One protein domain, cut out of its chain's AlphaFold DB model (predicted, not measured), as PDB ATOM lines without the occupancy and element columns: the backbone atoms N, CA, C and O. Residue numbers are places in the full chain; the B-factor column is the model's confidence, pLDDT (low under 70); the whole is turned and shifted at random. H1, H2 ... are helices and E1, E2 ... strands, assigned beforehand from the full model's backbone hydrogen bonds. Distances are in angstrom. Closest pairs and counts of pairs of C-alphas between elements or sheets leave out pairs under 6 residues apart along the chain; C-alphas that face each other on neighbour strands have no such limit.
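Overview. This is residues 19 to 72 of the 82 residues of the protein "Type II restriction enzyme" of Helicobacter pylori (UniProt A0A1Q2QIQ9). The domain has little regular structure: a two-stranded antiparallel hairpin, E1 and E2, with a large loop, residues 31 to 51, joining the strands, and a tail after E2 leading to the tiny helix H1, where residues 63 to 68 stick out. Of 54 printed residues, 14 are in named elements, ordered E1, E2, H1, class mixed. The whole is only just loose, close to extended, with a radius of gyration of the C-alphas of 14.7 A, and spans 42 by 25 by 14 A.

Arrangement. E1, residues 26 to 30, and E2, residues 52 to 56, form an antiparallel hairpin, their directions at 150 degrees. N 27 and O 55, 2.8 A apart, are within hydrogen-bond range. Residues 29 to 30 of E1 also pair, antiparallel, with residues 39 to 40. H1, residues 67 to 70, is apart from E1; it is too short for any O i to N i+4 pair.

Along the chain. E1 runs 13.5 A from C-alpha 26 at (-8.595, -17.562, -23.285), E2 13.0 A. H1 runs 5.0 A to C-alpha 70 at (-26.756, -12.953, -19.929).

Size, cuts and confidence. The farthest C-alphas, of Ala 33 and Lys 65, are 42.6 A apart. The printed part has no cut. The link from E1 to E2 is long. Residues 22 to 23 have pLDDT under 70.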
ATOM      1  N   LEU A  19      -8.838 -24.627 -26.196       86.19
ATOM      2  CA  LEU A  19      -7.375 -24.446 -26.247       86.19
ATOM      3  C   LEU A  19      -6.833 -24.007 -27.622       86.19
ATOM      4  O   LEU A  19      -5.669 -23.627 -27.750       86.19
ATOM      5  N   THR A  20      -7.656 -24.068 -28.669       82.25
ATOM      6  CA  THR A  20      -7.250 -23.773 -30.057       82.25
ATOM      7  C   THR A  20      -7.819 -22.469 -30.609       82.25
ATOM      8  O   THR A  20      -7.560 -22.137 -31.765       82.25
ATOM      9  N   SER A  21      -8.634 -21.750 -29.832       75.94
ATOM     10  CA  SER A  21      -9.217 -20.473 -30.251       75.94
ATOM     11  C   SER A  21      -8.309 -19.328 -29.813       75.94
ATOM     12  O   SER A  21      -8.206 -19.026 -28.631       75.94
ATOM     13  N   ILE A  22      -7.610 -18.715 -30.769       67.75
ATOM     14  CA  ILE A  22      -6.551 -17.730 -30.493       67.75
ATOM     15  C   ILE A  22      -7.141 -16.329 -30.223       67.75
ATOM     16  O   ILE A  22      -6.525 -15.509 -29.546       67.75
ATOM     17  N   SER A  23      -8.351 -16.041 -30.717       64.81
ATOM     18  CA  SER A  23      -8.955 -14.698 -30.721       64.81
ATOM     19  C   SER A  23      -9.926 -14.420 -29.562       64.81
ATOM     20  O   SER A  23     -10.834 -13.606 -29.705       64.81
ATOM     21  N   GLY A  24      -9.765 -15.088 -28.416       77.12
ATOM     22  CA  GLY A  24     -10.671 -14.965 -27.267       77.12
ATOM     23  C   GLY A  24     -10.037 -14.395 -25.994       77.12
ATOM     24  O   GLY A  24      -8.877 -13.979 -25.969       77.12
ATOM     25  N   LYS A  25     -10.824 -14.433 -24.907       85.88
ATOM     26  CA  LYS A  25     -10.380 -14.166 -23.520       85.88
ATOM     27  C   LYS A  25      -9.451 -15.251 -22.965       85.88
ATOM     28  O   LYS A  25      -8.821 -15.049 -21.932       85.88
ATOM     29  N   VAL A  26      -9.422 -16.407 -23.622       89.00
ATOM     30  CA  VAL A  26      -8.595 -17.562 -23.285       89.00
ATOM     31  C   VAL A  26      -7.490 -17.667 -24.322       89.00
ATOM     32  O   VAL A  26      -7.758 -17.596 -25.521       89.00
ATOM     33  N   ARG A  27      -6.257 -17.855 -23.860       89.75
ATOM     34  CA  ARG A  27      -5.083 -18.113 -24.693       89.75
ATOM     35  C   ARG A  27      -4.238 -19.197 -24.048       89.75
ATOM     36  O   ARG A  27      -4.218 -19.338 -22.830       89.75
ATOM     37  N   VAL A  28      -3.503 -19.938 -24.864       91.62
ATOM     38  CA  VAL A  28      -2.468 -20.843 -24.365       91.62
ATOM     39  C   VAL A  28      -1.120 -20.162 -24.530       91.62
ATOM     40  O   VAL A  28      -0.817 -19.604 -25.588       91.62
ATOM     41  N   LYS A  29      -0.316 -20.209 -23.475       92.06
ATOM     42  CA  LYS A  29       1.038 -19.666 -23.443       92.06
ATOM     43  C   LYS A  29       2.023 -20.719 -22.972       92.06
ATOM     44  O   LYS A  29       1.642 -21.695 -22.329       92.06
ATOM     45  N   ILE A  30       3.290 -20.506 -23.292       93.31
ATOM     46  CA  ILE A  30       4.409 -21.305 -22.807       93.31
ATOM     47  C   ILE A  30       5.262 -20.453 -21.868       93.31
ATOM     48  O   ILE A  30       5.489 -19.276 -22.143       93.31
ATOM     49  N   ARG A  31       5.760 -21.048 -20.783       92.75
ATOM     50  CA  ARG A  31       6.797 -20.455 -19.926       92.75
ATOM     51  C   ARG A  31       7.960 -21.426 -19.749       92.75
ATOM     52  O   ARG A  31       7.743 -22.631 -19.614       92.75
ATOM     53  N   HIS A  32       9.187 -20.916 -19.765       85.62
ATOM     54  CA  HIS A  32      10.383 -21.747 -19.604       85.62
ATOM     55  C   HIS A  32      10.715 -21.969 -18.124       85.62
ATOM     56  O   HIS A  32      10.968 -23.111 -17.738       85.62
ATOM     57  N   ALA A  33      10.606 -20.923 -17.304       84.44
ATOM     58  CA  ALA A  33      10.612 -20.967 -15.845       84.44
ATOM     59  C   ALA A  33       9.396 -20.223 -15.252       84.44
ATOM     60  O   ALA A  33       8.667 -19.523 -15.951       84.44
ATOM     61  N   PHE A  34       9.156 -20.375 -13.945       79.06
ATOM     62  CA  PHE A  34       8.050 -19.694 -13.251       79.06
ATOM     63  C   PHE A  34       8.213 -18.169 -13.180       79.06
ATOM     64  O   PHE A  34       7.213 -17.464 -13.090       79.06
ATOM     65  N   SER A  35       9.454 -17.682 -13.217       80.81
ATOM     66  CA  SER A  35       9.809 -16.259 -13.221       80.81
ATOM     67  C   SER A  35       9.644 -15.588 -14.583       80.81
ATOM     68  O   SER A  35       9.705 -14.365 -14.664       80.81
ATOM     69  N   ASP A  36       9.476 -16.372 -15.647       87.56
ATOM     70  CA  ASP A  36       9.491 -15.852 -17.007       87.56
ATOM     71  C   ASP A  36       8.105 -15.388 -17.447       87.56
ATOM     72  O   ASP A  36       7.067 -15.909 -17.029       87.56
ATOM     73  N   TYR A  37       8.096 -14.444 -18.385       87.00
ATOM     74  CA  TYR A  37       6.879 -14.066 -19.087       87.00
ATOM     75  C   TYR A  37       6.412 -15.187 -20.019       87.00
ATOM     76  O   TYR A  37       7.206 -15.852 -20.686       87.00
ATOM     77  N   GLY A  38       5.095 -15.367 -20.099       89.12
ATOM     78  CA  GLY A  38       4.506 -16.321 -21.026       89.12
ATOM     79  C   GLY A  38       4.527 -15.838 -22.466       89.12
ATOM     80  O   GLY A  38       4.069 -14.733 -22.767       89.12
ATOM     81  N   VAL A  39       4.969 -16.711 -23.365       90.81
ATOM     82  CA  VAL A  39       5.014 -16.471 -24.810       90.81
ATOM     83  C   VAL A  39       3.846 -17.182 -25.491       90.81
ATOM     84  O   VAL A  39       3.466 -18.289 -25.103       90.81
ATOM     85  N   SER A  40       3.254 -16.548 -26.505       88.81
ATOM     86  CA  SER A  40       2.199 -17.157 -27.323       88.81
ATOM     87  C   SER A  40       2.703 -18.417 -28.031       88.81
ATOM     88  O   SER A  40       3.820 -18.439 -28.541       88.81
ATOM     89  N   THR A  41       1.866 -19.453 -28.103       89.75
ATOM     90  CA  THR A  41       2.201 -20.729 -28.755       89.75
ATOM     91  C   THR A  41       1.113 -21.156 -29.739       89.75
ATOM     92  O   THR A  41      -0.077 -20.920 -29.521       89.75
ATOM     93  N   ALA A  42       1.519 -21.781 -30.843       89.62
ATOM     94  CA  ALA A  42       0.615 -22.288 -31.866       89.62
ATOM     95  C   ALA A  42       0.126 -23.698 -31.491       89.62
ATOM     96  O   ALA A  42       0.717 -24.707 -31.869       89.62
ATOM     97  N   THR A  43      -0.985 -23.775 -30.754       88.88
ATOM     98  CA  THR A  43      -1.506 -25.027 -30.164       88.88
ATOM     99  C   THR A  43      -1.968 -26.087 -31.161       88.88
ATOM    100  O   THR A  43      -2.165 -27.235 -30.780       88.88
ATOM    101  N   ARG A  44      -2.151 -25.728 -32.437       89.12
ATOM    102  CA  ARG A  44      -2.503 -26.685 -33.502       89.12
ATOM    103  C   ARG A  44      -1.295 -27.419 -34.081       89.12
ATOM    104  O   ARG A  44      -1.475 -28.454 -34.709       89.12
ATOM    105  N   THR A  45      -0.098 -26.866 -33.921       90.00
ATOM    106  CA  THR A  45       1.135 -27.382 -34.532       90.00
ATOM    107  C   THR A  45       2.143 -27.859 -33.497       90.00
ATOM    108  O   THR A  45       2.891 -28.792 -33.774       90.00
ATOM    109  N   ILE A  46       2.171 -27.249 -32.311       89.25
ATOM    110  CA  ILE A  46       3.120 -27.584 -31.247       89.25
ATOM    111  C   ILE A  46       2.453 -28.539 -30.243       89.25
ATOM    112  O   ILE A  46       1.411 -28.189 -29.686       89.25
ATOM    113  N   PRO A  47       3.043 -29.720 -29.966       91.12
ATOM    114  CA  PRO A  47       2.548 -30.627 -28.936       91.12
ATOM    115  C   PRO A  47       2.571 -30.005 -27.537       91.12
ATOM    116  O   PRO A  47       3.513 -29.302 -27.157       91.12
ATOM    117  N   PHE A  48       1.551 -30.319 -26.739       91.50
ATOM    118  CA  PHE A  48       1.466 -29.851 -25.360       91.50
ATOM    119  C   PHE A  48       2.564 -30.448 -24.475       91.50
ATOM    120  O   PHE A  48       3.018 -31.576 -24.646       91.50
ATOM    121  N   SER A  49       2.966 -29.662 -23.482       91.38
ATOM    122  CA  SER A  49       3.952 -30.025 -22.468       91.38
ATOM    123  C   SER A  49       3.636 -29.301 -21.163       91.38
ATOM    124  O   SER A  49       2.862 -28.346 -21.163       91.38
ATOM    125  N   LEU A  50       4.296 -29.678 -20.065       90.88
ATOM    126  CA  LEU A  50       4.116 -29.050 -18.744       90.88
ATOM    127  C   LEU A  50       4.485 -27.555 -18.696       90.88
ATOM    128  O   LEU A  50       4.178 -26.864 -17.728       90.88
ATOM    129  N   LYS A  51       5.147 -27.048 -19.738       92.12
ATOM    130  CA  LYS A  51       5.463 -25.623 -19.896       92.12
ATOM    131  C   LYS A  51       4.269 -24.806 -20.388       92.12
ATOM    132  O   LYS A  51       4.301 -23.580 -20.297       92.12
ATOM    133  N   HIS A  52       3.248 -25.467 -20.929       92.19
ATOM    134  CA  HIS A  52       2.039 -24.826 -21.417       92.19
ATOM    135  C   HIS A  52       1.084 -24.534 -20.265       92.19
ATOM    136  O   HIS A  52       0.864 -25.372 -19.393       92.19
ATOM    137  N   TYR A  53       0.479 -23.356 -20.294       92.00
ATOM    138  CA  TYR A  53      -0.562 -22.968 -19.357       92.00
ATOM    139  C   TYR A  53      -1.647 -22.157 -20.063       92.00
ATOM    140  O   TYR A  53      -1.434 -21.589 -21.140       92.00
ATOM    141  N   VAL A  54      -2.826 -22.121 -19.445       91.06
ATOM    142  CA  VAL A  54      -3.953 -21.318 -19.912       91.06
ATOM    143  C   VAL A  54      -3.882 -19.944 -19.261       91.06
ATOM    144  O   VAL A  54      -3.884 -19.818 -18.039       91.06
ATOM    145  N   GLU A  55      -3.846 -18.909 -20.086       90.62
ATOM    146  CA  GLU A  55      -4.120 -17.540 -19.680       90.62
ATOM    147  C   GLU A  55      -5.597 -17.253 -19.942       90.62
ATOM    148  O   GLU A  55      -6.060 -17.342 -21.080       90.62
ATOM    149  N   TRP A  56      -6.340 -16.916 -18.891       89.94
ATOM    150  CA  TRP A  56      -7.757 -16.595 -18.997       89.94
ATOM    151  C   TRP A  56      -8.047 -15.248 -18.346       89.94
ATOM    152  O   TRP A  56      -7.934 -15.083 -17.133       89.94
ATOM    153  N   GLN A  57      -8.470 -14.285 -19.162       88.69
ATOM    154  CA  GLN A  57      -9.055 -13.041 -18.683       88.69
ATOM    155  C   GLN A  57     -10.498 -13.306 -18.231       88.69
ATOM    156  O   GLN A  57     -11.457 -13.107 -18.985       88.69
ATOM    157  N   ILE A  58     -10.646 -13.826 -17.014       87.06
ATOM    158  CA  ILE A  58     -11.951 -14.112 -16.417       87.06
ATOM    159  C   ILE A  58     -12.688 -12.805 -16.094       87.06
ATOM    160  O   ILE A  58     -12.090 -11.834 -15.634       87.06
ATOM    161  N   GLY A  59     -13.987 -12.772 -16.382       83.81
ATOM    162  CA  GLY A  59     -14.883 -11.696 -15.957       83.81
ATOM    163  C   GLY A  59     -15.848 -12.219 -14.902       83.81
ATOM    164  O   GLY A  59     -16.166 -13.407 -14.909       83.81
ATOM    165  N   TYR A  60     -16.299 -11.339 -14.018       81.69
ATOM    166  CA  TYR A  60     -17.273 -11.650 -12.964       81.69
ATOM    167  C   TYR A  60     -18.633 -10.981 -13.208       81.69
ATOM    168  O   TYR A  60     -19.598 -11.287 -12.513       81.69
ATOM    169  N   ASP A  61     -18.715 -10.093 -14.197       79.81
ATOM    170  CA  ASP A  61     -19.897  -9.328 -14.559       79.81
ATOM    171  C   ASP A  61     -20.241  -9.477 -16.050       79.81
ATOM    172  O   ASP A  61     -19.409  -9.790 -16.909       79.81
ATOM    173  N   VAL A  62     -21.521  -9.279 -16.354       78.75
ATOM    174  CA  VAL A  62     -22.056  -9.254 -17.715       78.75
ATOM    175  C   VAL A  62     -23.125  -8.163 -17.783       78.75
ATOM    176  O   VAL A  62     -24.002  -8.123 -16.917       78.75
ATOM    177  N   PRO A  63     -23.111  -7.289 -18.807       79.12
ATOM    178  CA  PRO A  63     -24.183  -6.327 -19.008       79.12
ATOM    179  C   PRO A  63     -25.528  -7.032 -19.208       79.12
ATOM    180  O   PRO A  63     -25.684  -7.804 -20.149       79.12
ATOM    181  N   ILE A  64     -26.532  -6.700 -18.391       75.69
ATOM    182  CA  ILE A  64     -27.890  -7.285 -18.467       75.69
ATOM    183  C   ILE A  64     -28.529  -7.068 -19.852       75.69
ATOM    184  O   ILE A  64     -29.332  -7.866 -20.326       75.69
ATOM    185  N   LYS A  65     -28.154  -5.978 -20.531       78.88
ATOM    186  CA  LYS A  65     -28.653  -5.638 -21.871       78.88
ATOM    187  C   LYS A  65     -28.133  -6.582 -22.966       78.88
ATOM    188  O   LYS A  65     -28.750  -6.661 -24.026       78.88
ATOM    189  N   ASP A  66     -27.020  -7.276 -22.729       79.00
ATOM    190  CA  ASP A  66     -26.440  -8.249 -23.656       79.00
ATOM    191  C   ASP A  66     -27.085  -9.621 -23.423       79.00
ATOM    192  O   ASP A  66     -26.611 -10.429 -22.624       79.00
ATOM    193  N   LYS A  67     -28.215  -9.855 -24.103       76.81
ATOM    194  CA  LYS A  67     -29.052 -11.048 -23.908       76.81
ATOM    195  C   LYS A  67     -28.284 -12.351 -24.128       76.81
ATOM    196  O   LYS A  67     -28.444 -13.275 -23.343       76.81
ATOM    197  N   GLU A  68     -27.425 -12.421 -25.144       77.81
ATOM    198  CA  GLU A  68     -26.660 -13.640 -25.440       77.81
ATOM    199  C   GLU A  68     -25.697 -13.997 -24.309       77.81
ATOM    200  O   GLU A  68     -25.614 -15.153 -23.899       77.81
ATOM    201  N   LYS A  69     -24.983 -13.004 -23.767       72.69
ATOM    202  CA  LYS A  69     -24.068 -13.249 -22.647       72.69
ATOM    203  C   LYS A  69     -24.807 -13.467 -21.337       72.69
ATOM    204  O   LYS A  69     -24.351 -14.275 -20.533       72.69
ATOM    205  N   PHE A  70     -25.927 -12.781 -21.120       73.38
ATOM    206  CA  PHE A  70     -26.756 -12.953 -19.929       73.38
ATOM    207  C   PHE A  70     -27.304 -14.383 -19.833       73.38
ATOM    208  O   PHE A  70     -27.269 -14.984 -18.757       73.38
ATOM    209  N   GLU A  71     -27.685 -14.977 -20.971       73.44
ATOM    210  CA  GLU A  71     -28.124 -16.374 -21.052       73.44
ATOM    211  C   GLU A  71     -27.051 -17.396 -20.632       73.44
ATOM    212  O   GLU A  71     -27.378 -18.531 -20.283       73.44
ATOM    213  N   LEU A  72     -25.775 -17.011 -20.623       71.81
ATOM    214  CA  LEU A  72     -24.665 -17.869 -20.198       71.81
ATOM    215  C   LEU A  72     -24.320 -17.710 -18.712       71.81
ATOM    216  O   LEU A  72     -23.431 -18.401 -18.212       71.81
TER     217      LEU A  72